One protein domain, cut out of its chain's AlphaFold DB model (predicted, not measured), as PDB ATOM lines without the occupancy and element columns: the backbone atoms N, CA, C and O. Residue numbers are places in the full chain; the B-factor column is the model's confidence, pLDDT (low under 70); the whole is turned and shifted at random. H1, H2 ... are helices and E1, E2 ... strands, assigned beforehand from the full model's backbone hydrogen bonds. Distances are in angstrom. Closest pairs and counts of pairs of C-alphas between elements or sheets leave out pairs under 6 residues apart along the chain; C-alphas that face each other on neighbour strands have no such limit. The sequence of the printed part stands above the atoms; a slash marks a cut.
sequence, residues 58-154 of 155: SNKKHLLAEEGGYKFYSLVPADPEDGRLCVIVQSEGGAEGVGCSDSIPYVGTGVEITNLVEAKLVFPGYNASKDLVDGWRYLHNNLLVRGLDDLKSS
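AT A GLANCE: This is residues 58 to 154 of the 155 residues of an uncharacterized protein of Arthrobacter sp. CAU 1506 (UniProt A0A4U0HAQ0). Two small sheets of four strands, E1 to E4 and E5, E6, E8 and E7, lie face to face as a sandwich with their strands crossed, and their edge strands come close on both sides, E4 to E5 and E1 to E7. One short helix, H1, sits at the far end of the second sheet, and residues 147 to 154 make a tail with no named element. The printed part has 97 residues, with named elements in the order E1, E2, E3, E4, E5, E6, H1, E7, E8; both sheets are antiparallel, in the orders E1 - E2 - E3 - E4 and E5 - E6 - E8 - E7. The class is mostly strand, and the whole is compact, with a radius of gyration of the C-alphas of 13.0 A and spans of 44 by 32 by 19 A.

IN THESE COORDINATES: E1, residues 58 to 67, begins at C-alpha 58 (137.477, 150.478, 120.631), is 24.3 A long and bends by 54 degrees at residue 64. E2, residues 70 to 77, is 22.4 A long. E3 is residues 86 to 91, 16.6 A, and E4 residues 96 to 100, 13.5 A. E5 is residues 107 to 109, and E6 residues 118 to 122, 13.3 A. H1 is residues 129 to 133, E7 residues 137 to 140, and E8, residues 143 to 146, ends at C-alpha 146 (151.287, 128.009, 119.280).

HOW THE PARTS SIT: E1 to E4 form a meander, each strand the antiparallel neighbour of the one before, in a strongly twisted sheet. N 64 and O 72 of E1 and E2 are 2.8 A apart, N 73 and O 88 of E2 and E3 2.8 A, and N 87 and O 99 of E3 and E4 2.8 A, each within hydrogen-bond range. In the sandwich the strands of one sheet stand at 45 degrees to those of the other. Between the sheets, the closest C-alphas of E3 and E6 are those of Val 87 and Leu 121, 6.5 A apart; those of E4 and E5 are Cys 100 and Gly 108, 5.1 A. In the second sheet, N 108 and O 121 of E5 and E6 are 3.5 A apart, N 120 and O 144 of E6 and E8 2.7 A, and N 145 and O 137 of the hairpin E7 and E8 2.9 A. E6, H1 and E7 form a split strand-helix-strand unit, two strands running the same way with E8 between them, and its crossover is right-handed. H1 only grazes this sheet, with residues 131 to 132, and its O i to N i+4 pair is within hydrogen-bond range.

THE WHOLE: The C-alphas farthest apart are those of Glu 81 and Ser 154, 43.7 A. The printed part has no cut, and no link is long. The mean pLDDT of the printed part is 76.6; residues 58 to 59, 76 to 83, 102 to 115 and 149 to 154 are under 70.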
ATOM      1  N   SER A  58     138.586 150.546 119.690       55.28
ATOM      2  CA  SER A  58     137.477 150.478 120.631       55.28
ATOM      3  C   SER A  58     137.967 149.746 121.888       55.28
ATOM      4  O   SER A  58     138.602 148.698 121.789       55.28
ATOM      5  N   ASN A  59     137.645 150.246 123.085       59.75
ATOM      6  CA  ASN A  59     137.967 149.565 124.354       59.75
ATOM      7  C   ASN A  59     137.232 148.212 124.520       59.75
ATOM      8  O   ASN A  59     137.233 147.622 125.599       59.75
ATOM      9  N   LYS A  60     136.538 147.730 123.482       71.38
ATOM     10  CA  LYS A  60     135.735 146.514 123.514       71.38
ATOM     11  C   LYS A  60     136.586 145.331 123.063       71.38
ATOM     12  O   LYS A  60     136.728 145.062 121.873       71.38
ATOM     13  N   LYS A  61     137.114 144.600 124.045       83.38
ATOM     14  CA  LYS A  61     137.720 143.280 123.844       83.38
ATOM     15  C   LYS A  61     136.620 142.279 123.482       83.38
ATOM     16  O   LYS A  61     135.632 142.159 124.204       83.38
ATOM     17  N   HIS A  62     136.784 141.554 122.381       87.19
ATOM     18  CA  HIS A  62     135.907 140.441 122.022       87.19
ATOM     19  C   HIS A  62     136.628 139.121 122.280       87.19
ATOM     20  O   HIS A  62     137.665 138.868 121.673       87.19
ATOM     21  N   LEU A  63     136.106 138.309 123.200       90.56
ATOM     22  CA  LEU A  63     136.690 137.012 123.536       90.56
ATOM     23  C   LEU A  63     136.529 136.046 122.357       90.56
ATOM     24  O   LEU A  63     135.422 135.850 121.865       90.56
ATOM     25  N   LEU A  64     137.634 135.435 121.937       90.50
ATOM     26  CA  LEU A  64     137.670 134.449 120.858       90.50
ATOM     27  C   LEU A  64     137.778 133.023 121.389       90.50
ATOM     28  O   LEU A  64     137.138 132.122 120.851       90.50
ATOM     29  N   ALA A  65     138.614 132.814 122.407       93.12
ATOM     30  CA  ALA A  65     138.849 131.506 123.001       93.12
ATOM     31  C   ALA A  65     139.518 131.600 124.376       93.12
ATOM     32  O   ALA A  65     140.149 132.606 124.708       93.12
ATOM     33  N   GLU A  66     139.432 130.507 125.133       92.88
ATOM     34  CA  GLU A  66     140.166 130.285 126.378       92.88
ATOM     35  C   GLU A  66     140.829 128.901 126.318       92.88
ATOM     36  O   GLU A  66     140.171 127.913 125.989       92.88
ATOM     37  N   GLU A  67     142.130 128.812 126.605       89.56
ATOM     38  CA  GLU A  67     142.824 127.528 126.739       89.56
ATOM     39  C   GLU A  67     144.105 127.655 127.572       89.56
ATOM     40  O   GLU A  67     144.865 128.608 127.418       89.56
ATOM     41  N   GLY A  68     144.379 126.658 128.423       85.62
ATOM     42  CA  GLY A  68     145.679 126.516 129.087       85.62
ATOM     43  C   GLY A  68     146.010 127.646 130.063       85.62
ATOM     44  O   GLY A  68     147.178 127.985 130.211       85.62
ATOM     45  N   GLY A  69     144.993 128.251 130.684       87.25
ATOM     46  CA  GLY A  69     145.161 129.416 131.555       87.25
ATOM     47  C   GLY A  69     145.360 130.734 130.802       87.25
ATOM     48  O   GLY A  69     145.814 131.711 131.398       87.25
ATOM     49  N   TYR A  70     145.037 130.776 129.504       88.69
ATOM     50  CA  TYR A  70     145.057 131.992 128.693       88.69
ATOM     51  C   TYR A  70     143.689 132.304 128.105       88.69
ATOM     52  O   TYR A  70     142.940 131.410 127.705       88.69
ATOM     53  N   LYS A  71     143.412 133.599 127.982       90.69
ATOM     54  CA  LYS A  71     142.262 134.163 127.285       90.69
ATOM     55  C   LYS A  71     142.747 134.943 126.073       90.69
ATOM     56  O   LYS A  71     143.694 135.723 126.167       90.69
ATOM     57  N   PHE A  72     142.093 134.727 124.942       89.62
ATOM     58  CA  PHE A  72     142.449 135.329 123.665       89.62
ATOM     59  C   PHE A  72     141.332 136.264 123.220       89.62
ATOM     60  O   PHE A  72     140.195 135.822 123.041       89.62
ATOM     61  N   TYR A  73     141.649 137.536 122.999       88.94
ATOM     62  CA  TYR A  73     140.689 138.542 122.553       88.94
ATOM     63  C   TYR A  73     141.102 139.158 121.220       88.94
ATOM     64  O   TYR A  73     142.287 139.280 120.922       88.94
ATOM     65  N   SER A  74     140.125 139.619 120.445       86.38
ATOM     66  CA  SER A  74     140.345 140.594 119.376       86.38
ATOM     67  C   SER A  74     139.892 141.982 119.813       86.38
ATOM     68  O   SER A  74     138.817 142.118 120.405       86.38
ATOM     69  N   LEU A  75     140.655 143.007 119.446       81.25
ATOM     70  CA  LEU A  75     140.154 144.376 119.380       81.25
ATOM     71  C   LEU A  75     139.638 144.634 117.969       81.25
ATOM     72  O   LEU A  75     140.359 144.451 116.985       81.25
ATOM     73  N   VAL A  76     138.374 145.039 117.890       69.06
ATOM     74  CA  VAL A  76     137.802 145.577 116.658       69.06
ATOM     75  C   VAL A  76     138.127 147.073 116.643       69.06
ATOM     76  O   VAL A  76     137.811 147.757 117.632       69.06
ATOM     77  N   PRO A  77     138.758 147.593 115.576       64.94
ATOM     78  CA  PRO A  77     139.073 149.011 115.490       64.94
ATOM     79  C   PRO A  77     137.780 149.829 115.571       64.94
ATOM     80  O   PRO A  77     136.719 149.382 115.126       64.94
ATOM     81  N   ALA A  78     137.848 151.007 116.202       61.53
ATOM     82  CA  ALA A  78     136.675 151.875 116.312       61.53
ATOM     83  C   ALA A  78     136.239 152.395 114.934       61.53
ATOM     84  O   ALA A  78     135.046 152.584 114.704       61.53
ATOM     85  N   ASP A  79     137.207 152.565 114.031       61.66
ATOM     86  CA  ASP A  79     136.994 152.862 112.624       61.66
ATOM     87  C   ASP A  79     137.352 151.630 111.761       61.66
ATOM     88  O   ASP A  79     138.496 151.169 111.788       61.66
ATOM     89  N   PRO A  80     136.410 151.053 110.997       58.81
ATOM     90  CA  PRO A  80     136.719 149.961 110.079       58.81
ATOM     91  C   PRO A  80     137.689 150.364 108.953       58.81
ATOM     92  O   PRO A  80     138.308 149.472 108.369       58.81
ATOM     93  N   GLU A  81     137.847 151.661 108.650       60.19
ATOM     94  CA  GLU A  81     138.806 152.169 107.657       60.19
ATOM     95  C   GLU A  81     140.251 152.183 108.178       60.19
ATOM     96  O   GLU A  81     141.183 152.029 107.388       60.19
ATOM     97  N   ASP A  82     140.448 152.262 109.503       62.38
ATOM     98  CA  ASP A  82     141.781 152.211 110.127       62.38
ATOM     99  C   ASP A  82     142.447 150.845 109.970       62.38
ATOM    100  O   ASP A  82     143.670 150.725 110.060       62.38
ATOM    101  N   GLY A  83     141.651 149.807 109.705       61.09
ATOM    102  CA  GLY A  83     142.156 148.598 109.082       61.09
ATOM    103  C   GLY A  83     143.249 147.869 109.867       61.09
ATOM    104  O   GLY A  83     144.094 147.210 109.261       61.09
ATOM    105  N   ARG A  84     143.280 148.004 111.201       71.44
ATOM    106  CA  ARG A  84     144.193 147.273 112.094       71.44
ATOM    107  C   ARG A  84     143.395 146.387 113.033       71.44
ATOM    108  O   ARG A  84     142.512 146.867 113.734       71.44
ATOM    109  N   LEU A  85     143.733 145.101 113.059       74.44
ATOM    110  CA  LEU A  85     143.209 144.151 114.034       74.44
ATOM    111  C   LEU A  85     144.301 143.845 115.048       74.44
ATOM    112  O   LEU A  85     145.439 143.551 114.672       74.44
ATOM    113  N   CYS A  86     143.939 143.886 116.324       80.81
ATOM    114  CA  CYS A  86     144.835 143.513 117.407       80.81
ATOM    115  C   CYS A  86     144.345 142.247 118.091       80.81
ATOM    116  O   CYS A  86     143.149 142.084 118.340       80.81
ATOM    117  N   VAL A  87     145.282 141.363 118.409       84.88
ATOM    118  CA  VAL A  87     145.071 140.219 119.288       84.88
ATOM    119  C   VAL A  87     145.605 140.553 120.668       84.88
ATOM    120  O   VAL A  87     146.698 141.099 120.797       84.88
ATOM    121  N   ILE A  88     144.835 140.214 121.690       86.38
ATOM    122  CA  ILE A  88     145.250 140.284 123.085       86.38
ATOM    123  C   ILE A  88     145.331 138.862 123.609       86.38
ATOM    124  O   ILE A  88     144.386 138.090 123.451       86.38
ATOM    125  N   VAL A  89     146.438 138.538 124.257       86.94
ATOM    126  CA  VAL A  89     146.567 137.332 125.069       86.94
ATOM    127  C   VAL A  89     146.597 137.781 126.528       86.94
ATOM    128  O   VAL A  89     147.241 138.770 126.861       86.94
ATOM    129  N   GLN A  90     145.865 137.099 127.397       86.62
ATOM    130  CA  GLN A  90     145.822 137.397 128.825       86.62
ATOM    131  C   GLN A  90     146.004 136.100 129.602       86.62
ATOM    132  O   GLN A  90     145.243 135.161 129.388       86.62
ATOM    133  N   SER A  91     146.993 136.030 130.490       85.94
ATOM    134  CA  SER A  91     147.179 134.875 131.376       85.94
ATOM    135  C   SER A  91     146.325 134.994 132.643       85.94
ATOM    136  O   SER A  91     146.061 136.095 133.130       85.94
ATOM    137  N   GLU A  92     145.952 133.860 133.241       79.88
ATOM    138  CA  GLU A  92     145.197 133.790 134.505       79.88
ATOM    139  C   GLU A  92     145.951 134.363 135.729       79.88
ATOM    140  O   GLU A  92     145.383 134.477 136.812       79.88
ATOM    141  N   GLY A  93     147.205 134.800 135.559       73.62
ATOM    142  CA  GLY A  93     148.012 135.508 136.562       73.62
ATOM    143  C   GLY A  93     148.150 137.019 136.328       73.62
ATOM    144  O   GLY A  93     148.883 137.675 137.065       73.62
ATOM    145  N   GLY A  94     147.476 137.576 135.315       70.00
ATOM    146  CA  GLY A  94     147.384 139.022 135.090       70.00
ATOM    147  C   GLY A  94     148.389 139.621 134.102       70.00
ATOM    148  O   GLY A  94     148.393 140.838 133.933       70.00
ATOM    149  N   ALA A  95     149.217 138.815 133.426       77.44
ATOM    150  CA  ALA A  95     150.038 139.321 132.326       77.44
ATOM    151  C   ALA A  95     149.185 139.448 131.056       77.44
ATOM    152  O   ALA A  95     148.471 138.515 130.685       77.44
ATOM    153  N   GLU A  96     149.278 140.592 130.383       81.69
ATOM    154  CA  GLU A  96     148.589 140.869 129.122       81.69
ATOM    155  C   GLU A  96     149.601 141.296 128.055       81.69
ATOM    156  O   GLU A  96     150.561 142.011 128.337       81.69
ATOM    157  N   GLY A  97     149.379 140.850 126.821       79.50
ATOM    158  CA  GLY A  97     150.207 141.158 125.664       79.50
ATOM    159  C   GLY A  97     149.336 141.432 124.447       79.50
ATOM    160  O   GLY A  97     148.361 140.717 124.216       79.50
ATOM    161  N   VAL A  98     149.680 142.463 123.670       81.12
ATOM    162  CA  VAL A  98     148.855 142.956 122.554       81.12
ATOM    163  C   VAL A  98     149.642 143.058 121.254       81.12
ATOM    164  O   VAL A  98     150.522 143.903 121.123       81.12
ATOM    165  N   GLY A  99     149.298 142.223 120.274       79.19
ATOM    166  CA  GLY A  99     149.906 142.229 118.944       79.19
ATOM    167  C   GLY A  99     148.943 142.776 117.901       79.19
ATOM    168  O   GLY A  99     147.851 142.237 117.743       79.19
ATOM    169  N   CYS A 100     149.326 143.826 117.178       78.00
ATOM    170  CA  CYS A 100     148.501 144.415 116.122       78.00
ATOM    171  C   CYS A 100     149.094 144.150 114.740       78.00
ATOM    172  O   CYS A 100     150.308 144.071 114.578       78.00
ATOM    173  N   SER A 101     148.234 144.024 113.736       73.56
ATOM    174  CA  SER A 101     148.654 143.951 112.336       73.56
ATOM    175  C   SER A 101     149.148 145.308 111.821       73.56
ATOM    176  O   SER A 101     148.477 146.320 112.039       73.56
ATOM    177  N   ASP A 102     150.218 145.304 111.026       65.00
ATOM    178  CA  ASP A 102     150.715 146.506 110.341       65.00
ATOM    179  C   ASP A 102     149.998 146.797 109.004       65.00
ATOM    180  O   ASP A 102     150.079 147.915 108.496       65.00
ATOM    181  N   SER A 103     149.301 145.818 108.403       55.56
ATOM    182  CA  SER A 103     148.585 145.982 107.120       55.56
ATOM    183  C   SER A 103     147.493 144.921 106.858       55.56
ATOM    184  O   SER A 103     147.488 143.846 107.461       55.56
ATOM    185  N   ILE A 104     146.564 145.239 105.941       54.19
ATOM    186  CA  ILE A 104     145.508 144.360 105.392       54.19
ATOM    187  C   ILE A 104     146.069 143.571 104.179       54.19
ATOM    188  O   ILE A 104     146.753 144.188 103.363       54.19
ATOM    189  N   PRO A 105     145.743 142.276 103.949       47.31
ATOM    190  CA  PRO A 105     144.913 141.390 104.760       47.31
ATOM    191  C   PRO A 105     145.674 140.797 105.952       47.31
ATOM    192  O   PRO A 105     146.828 140.389 105.865       47.31
ATOM    193  N   TYR A 106     144.964 140.768 107.074       58.12
ATOM    194  CA  TYR A 106     145.491 140.692 108.429       58.12
ATOM    195  C   TYR A 106     146.204 139.383 108.762       58.12
ATOM    196  O   TYR A 106     145.602 138.308 108.739       58.12
ATOM    197  N   VAL A 107     147.461 139.520 109.174       51.69
ATOM    198  CA  VAL A 107     148.180 138.564 110.013       51.69
ATOM    199  C   VAL A 107     148.722 139.372 111.187       51.69
ATOM    200  O   VAL A 107     149.760 140.017 111.076       51.69
ATOM    201  N   GLY A 108     147.975 139.428 112.291       50.16
ATOM    202  CA  GLY A 108     148.492 140.021 113.527       50.16
ATOM    203  C   GLY A 108     149.500 139.058 114.143       50.16
ATOM    204  O   GLY A 108     149.143 137.909 114.389       50.16
ATOM    205  N   THR A 109     150.746 139.475 114.353       50.75
ATOM    206  CA  THR A 109     151.734 138.654 115.067       50.75
ATOM    207  C   THR A 109     151.515 138.863 116.559       50.75
ATOM    208  O   THR A 109     151.562 139.992 117.043       50.75
ATOM    209  N   GLY A 110     151.184 137.796 117.275       51.00
ATOM    210  CA  GLY A 110     150.869 137.848 118.694       51.00
ATOM    211  C   GLY A 110     152.062 138.282 119.513       51.00
ATOM    212  O   GLY A 110     153.208 137.974 119.190       51.00
ATOM    213  N   VAL A 111     151.759 139.002 120.586       57.66
ATOM    214  CA  VAL A 111     152.751 139.339 121.592       57.66
ATOM    215  C   VAL A 111     153.149 138.094 122.352       57.66
ATOM    216  O   VAL A 111     152.316 137.308 122.799       57.66
ATOM    217  N   GLU A 112     154.455 137.982 122.495       55.91
ATOM    218  CA  GLU A 112     155.154 137.001 123.287       55.91
ATOM    219  C   GLU A 112     154.889 137.283 124.774       55.91
ATOM    220  O   GLU A 112     155.558 138.094 125.412       55.91
ATOM    221  N   ILE A 113     153.868 136.639 125.345       58.53
ATOM    222  CA  ILE A 113     153.703 136.624 126.801       58.53
ATOM    223  C   ILE A 113     154.596 135.506 127.309       58.53
ATOM    224  O   ILE A 113     154.310 134.324 127.117       58.53
ATOM    225  N   THR A 114     155.710 135.887 127.934       57.66
ATOM    226  CA  THR A 114     156.688 134.991 128.582       57.66
ATOM    227  C   THR A 114     157.478 134.043 127.668       57.66
ATOM    228  O   THR A 114     158.051 133.084 128.167       57.66
ATOM    229  N   ASN A 115     157.570 134.305 126.361       62.72
ATOM    230  CA  ASN A 115     158.258 133.447 125.372       62.72
ATOM    231  C   ASN A 115     157.608 132.083 125.124       62.72
ATOM    232  O   ASN A 115     158.206 131.211 124.498       62.72
ATOM    233  N   LEU A 116     156.380 131.893 125.613       74.50
ATOM    234  CA  LEU A 116     155.725 130.585 125.629       74.50
ATOM    235  C   LEU A 116     154.465 130.534 124.779       74.50
ATOM    236  O   LEU A 116     154.107 129.462 124.322       74.50
ATOM    237  N   VAL A 117     153.781 131.656 124.551       84.25
ATOM    238  CA  VAL A 117     152.525 131.653 123.796       84.25
ATOM    239  C   VAL A 117     152.548 132.725 122.729       84.25
ATOM    240  O   VAL A 117     152.797 133.897 123.008       84.25
ATOM    241  N   GLU A 118     152.222 132.310 121.510       85.81
ATOM    242  CA  GLU A 118     151.990 133.207 120.389       85.81
ATOM    243  C   GLU A 118     150.577 133.004 119.840       85.81
ATOM    244  O   GLU A 118     150.055 131.886 119.794       85.81
ATOM    245  N   ALA A 119     149.968 134.098 119.393       87.38
ATOM    246  CA  ALA A 119     148.632 134.125 118.813       87.38
ATOM    247  C   ALA A 119     148.647 134.858 117.472       87.38
ATOM    248  O   ALA A 119     149.490 135.711 117.233       87.38
ATOM    249  N   LYS A 120     147.726 134.543 116.572       86.12
ATOM    250  CA  LYS A 120     147.642 135.186 115.265       86.12
ATOM    251  C   LYS A 120     146.201 135.268 114.808       86.12
ATOM    252  O   LYS A 120     145.519 134.248 114.722       86.12
ATOM    253  N   LEU A 121     145.749 136.481 114.490       84.88
ATOM    254  CA  LEU A 121     144.449 136.683 113.852       84.88
ATOM    255  C   LEU A 121     144.578 136.510 112.348       84.88
ATOM    256  O   LEU A 121     145.486 137.073 111.736       84.88
ATOM    257  N   VAL A 122     143.653 135.748 111.772       83.12
ATOM    258  CA  VAL A 122     143.599 135.459 110.337       83.12
ATOM    259  C   VAL A 122     142.221 135.778 109.773       83.12
ATOM    260  O   VAL A 122     141.200 135.627 110.446       83.12
ATOM    261  N   PHE A 123     142.171 136.225 108.521       78.69
ATOM    262  CA  PHE A 123     140.916 136.530 107.835       78.69
ATOM    263  C   PHE A 123     140.205 135.251 107.340       78.69
ATOM    264  O   PHE A 123     140.850 134.218 107.137       78.69
ATOM    265  N   PRO A 124     138.877 135.291 107.111       78.50
ATOM    266  CA  PRO A 124     138.151 134.161 106.533       78.50
ATOM    267  C   PRO A 124     138.729 133.736 105.175       78.50
ATOM    268  O   PRO A 124     138.891 134.558 104.278       78.50
ATOM    269  N   GLY A 125     139.019 132.445 105.009       79.12
ATOM    270  CA  GLY A 125     139.629 131.914 103.783       79.12
ATOM    271  C   GLY A 125     141.157 132.018 103.730       79.12
ATOM    272  O   GLY A 125     141.750 131.637 102.722       79.12
ATOM    273  N   TYR A 126     141.807 132.484 104.802       83.75
ATOM    274  CA  TYR A 126     143.257 132.391 104.943       83.75
ATOM    275  C   TYR A 126     143.740 130.938 104.837       83.75
ATOM    276  O   TYR A 126     143.230 130.044 105.517       83.75
ATOM    277  N   ASN A 127     144.758 130.706 104.006       88.56
ATOM    278  CA  ASN A 127     145.392 129.401 103.878       88.56
ATOM    279  C   ASN A 127     146.494 129.237 104.936       88.56
ATOM    280  O   ASN A 127     147.651 129.563 104.678       88.56
ATOM    281  N   ALA A 128     146.141 128.669 106.091       89.31
ATOM    282  CA  ALA A 128     147.080 128.412 107.184       89.31
ATOM    283  C   ALA A 128     147.997 127.198 106.966       89.31
ATOM    284  O   ALA A 128     148.684 126.792 107.894       89.31
ATOM    285  N   SER A 129     148.028 126.576 105.778       91.75
ATOM    286  CA  SER A 129     148.781 125.323 105.578       91.75
ATOM    287  C   SER A 129     150.255 125.444 105.971       91.75
ATOM    288  O   SER A 129     150.817 124.496 106.507       91.75
ATOM    289  N   LYS A 130     150.879 126.606 105.733       91.00
ATOM    290  CA  LYS A 130     152.263 126.860 106.146       91.00
ATOM    291  C   LYS A 130     152.376 126.969 107.668       91.00
ATOM    292  O   LYS A 130     153.202 126.286 108.255       91.00
ATOM    293  N   ASP A 131     151.520 127.764 108.304       89.94
ATOM    294  CA  ASP A 131     151.524 127.946 109.758       89.94
ATOM    295  C   ASP A 131     151.278 126.628 110.496       89.94
ATOM    296  O   ASP A 131     151.951 126.337 111.479       89.94
ATOM    297  N   LEU A 132     150.359 125.797 110.001       91.31
ATOM    298  CA  LEU A 132     150.082 124.487 110.589       91.31
ATOM    299  C   LEU A 132     151.304 123.555 110.524       91.31
ATOM    300  O   LEU A 132     151.544 122.795 111.459       91.31
ATOM    301  N   VAL A 133     152.096 123.624 109.448       93.44
ATOM    302  CA  VAL A 133     153.379 122.904 109.346       93.44
ATOM    303  C   VAL A 133     154.419 123.489 110.306       93.44
ATOM    304  O   VAL A 133     155.197 122.739 110.888       93.44
ATOM    305  N   ASP A 134     154.385 124.804 110.525       88.88
ATOM    306  CA  ASP A 134     155.260 125.532 111.452       88.88
ATOM    307  C   ASP A 134     154.816 125.404 112.934       88.88
ATOM    308  O   ASP A 134     155.306 126.131 113.804       88.88
ATOM    309  N   GLY A 135     153.891 124.484 113.241       89.38
ATOM    310  CA  GLY A 135     153.463 124.147 114.605       89.38
ATOM    311  C   GLY A 135     152.332 125.011 115.170       89.38
ATOM    312  O   GLY A 135     152.037 124.928 116.361       89.38
ATOM    313  N   TRP A 136     151.688 125.837 114.347       92.06
ATOM    314  CA  TRP A 136     150.476 126.546 114.747       92.06
ATOM    315  C   TRP A 136     149.259 125.625 114.716       92.06
ATOM    316  O   TRP A 136     149.195 124.655 113.965       92.06
ATOM    317  N   ARG A 137     148.234 125.973 115.493       92.25
ATOM    318  CA  ARG A 137     146.933 125.305 115.454       92.25
ATOM    319  C   ARG A 137     145.793 126.296 115.536       92.25
ATOM    320  O   ARG A 137     145.918 127.356 116.144       92.25
ATOM    321  N   TYR A 138     144.660 125.922 114.957       92.25
ATOM    322  CA  TYR A 138     143.429 126.675 115.136       92.25
ATOM    323  C   TYR A 138     142.904 126.500 116.555       92.25
ATOM    324  O   TYR A 138     142.738 125.377 117.031       92.25
ATOM    325  N   LEU A 139     142.616 127.625 117.199       91.94
ATOM    326  CA  LEU A 139     141.852 127.674 118.443       91.94
ATOM    327  C   LEU A 139     140.465 128.304 118.231       91.94
ATOM    328  O   LEU A 139     139.517 127.987 118.939       91.94
ATOM    329  N   HIS A 140     140.326 129.143 117.203       90.88
ATOM    330  CA  HIS A 140     139.060 129.683 116.709       90.88
ATOM    331  C   HIS A 140     139.148 129.833 115.177       90.88
ATOM    332  O   HIS A 140     140.248 129.841 114.627       90.88
ATOM    333  N   ASN A 141     138.023 130.008 114.472       88.44
ATOM    334  CA  ASN A 141     137.981 130.135 112.998       88.44
ATOM    335  C   ASN A 141     138.915 131.220 112.427       88.44
ATOM    336  O   ASN A 141     139.334 131.151 111.274       88.44
ATOM    337  N   ASN A 142     139.239 132.217 113.248       87.00
ATOM    338  CA  ASN A 142     140.067 133.368 112.904       87.00
ATOM    339  C   ASN A 142     141.279 133.516 113.833       87.00
ATOM    340  O   ASN A 142     141.887 134.580 113.856       87.00
ATOM    341  N   LEU A 143     141.615 132.479 114.610       89.06
ATOM    342  CA  LEU A 143     142.692 132.504 115.600       89.06
ATOM    343  C   LEU A 143     143.579 131.267 115.467       89.06
ATOM    344  O   LEU A 143     143.137 130.139 115.705       89.06
ATOM    345  N   LEU A 144     144.845 131.510 115.150       90.44
ATOM    346  CA  LEU A 144     145.923 130.539 115.249       90.44
ATOM    347  C   LEU A 144     146.712 130.789 116.534       90.44
ATOM    348  O   LEU A 144     146.934 131.936 116.912       90.44
ATOM    349  N   VAL A 145     147.154 129.724 117.189       90.12
ATOM    350  CA  VAL A 145     147.990 129.779 118.396       90.12
ATOM    351  C   VAL A 145     149.124 128.761 118.316       90.12
ATOM    352  O   VAL A 145     148.991 127.752 117.619       90.12
ATOM    353  N   ARG A 146     150.222 128.999 119.037       87.94
ATOM    354  CA  ARG A 146     151.287 128.009 119.280       87.94
ATOM    355  C   ARG A 146     151.939 128.197 120.650       87.94
ATOM    356  O   ARG A 146     151.773 129.246 121.269       87.94
ATOM    357  N   GLY A 147     152.654 127.165 121.105       84.69
ATOM    358  CA  GLY A 147     153.396 127.153 122.376       84.69
ATOM    359  C   GLY A 147     152.556 126.850 123.632       84.69
ATOM    360  O   GLY A 147     153.074 126.743 124.737       84.69
ATOM    361  N   LEU A 148     151.250 126.598 123.469       77.00
ATOM    362  CA  LEU A 148     150.364 126.190 124.571       77.00
ATOM    363  C   LEU A 148     150.625 124.762 125.085       77.00
ATOM    364  O   LEU A 148     150.268 124.447 126.220       77.00
ATOM    365  N   ASP A 149     151.201 123.882 124.264       68.75
ATOM    366  CA  ASP A 149     151.347 122.458 124.597       68.75
ATOM    367  C   ASP A 149     152.552 122.172 125.513       68.75
ATOM    368  O   ASP A 149     152.473 121.270 126.348       68.75
ATOM    369  N   ASP A 150     153.601 123.004 125.470       57.62
ATOM    370  CA  ASP A 150     154.776 122.905 126.358       57.62
ATOM    371  C   ASP A 150     154.430 123.172 127.839       57.62
ATOM    372  O   ASP A 150     155.151 122.776 128.762       57.62
ATOM    373  N   LEU A 151     153.281 123.806 128.088       55.59
ATOM    374  CA  LEU A 151     152.782 124.105 129.429       55.59
ATOM    375  C   LEU A 151     152.086 122.906 130.084       55.59
ATOM    376  O   LEU A 151     152.134 122.767 131.306       55.59
ATOM    377  N   LYS A 152     151.482 122.003 129.296       52.84
ATOM    378  CA  LYS A 152     150.813 120.798 129.827       52.84
ATOM    379  C   LYS A 152     151.809 119.729 130.286       52.84
ATOM    380  O   LYS A 152     151.472 118.932 131.152       52.84
ATOM    381  N   SER A 153     153.026 119.710 129.740       50.84
ATOM    382  CA  SER A 153     154.078 118.746 130.105       50.84
ATOM    383  C   SER A 153     154.852 119.085 131.386       50.84
ATOM    384  O   SER A 153     155.687 118.286 131.804       50.84
ATOM    385  N   SER A 154     154.594 120.244 132.001       48.38
ATOM    386  CA  SER A 154     155.343 120.733 133.170       48.38
ATOM    387  C   SER A 154     154.547 120.702 134.486       48.38
ATOM    388  O   SER A 154     155.019 121.249 135.482       48.38
TER     389      SER A 154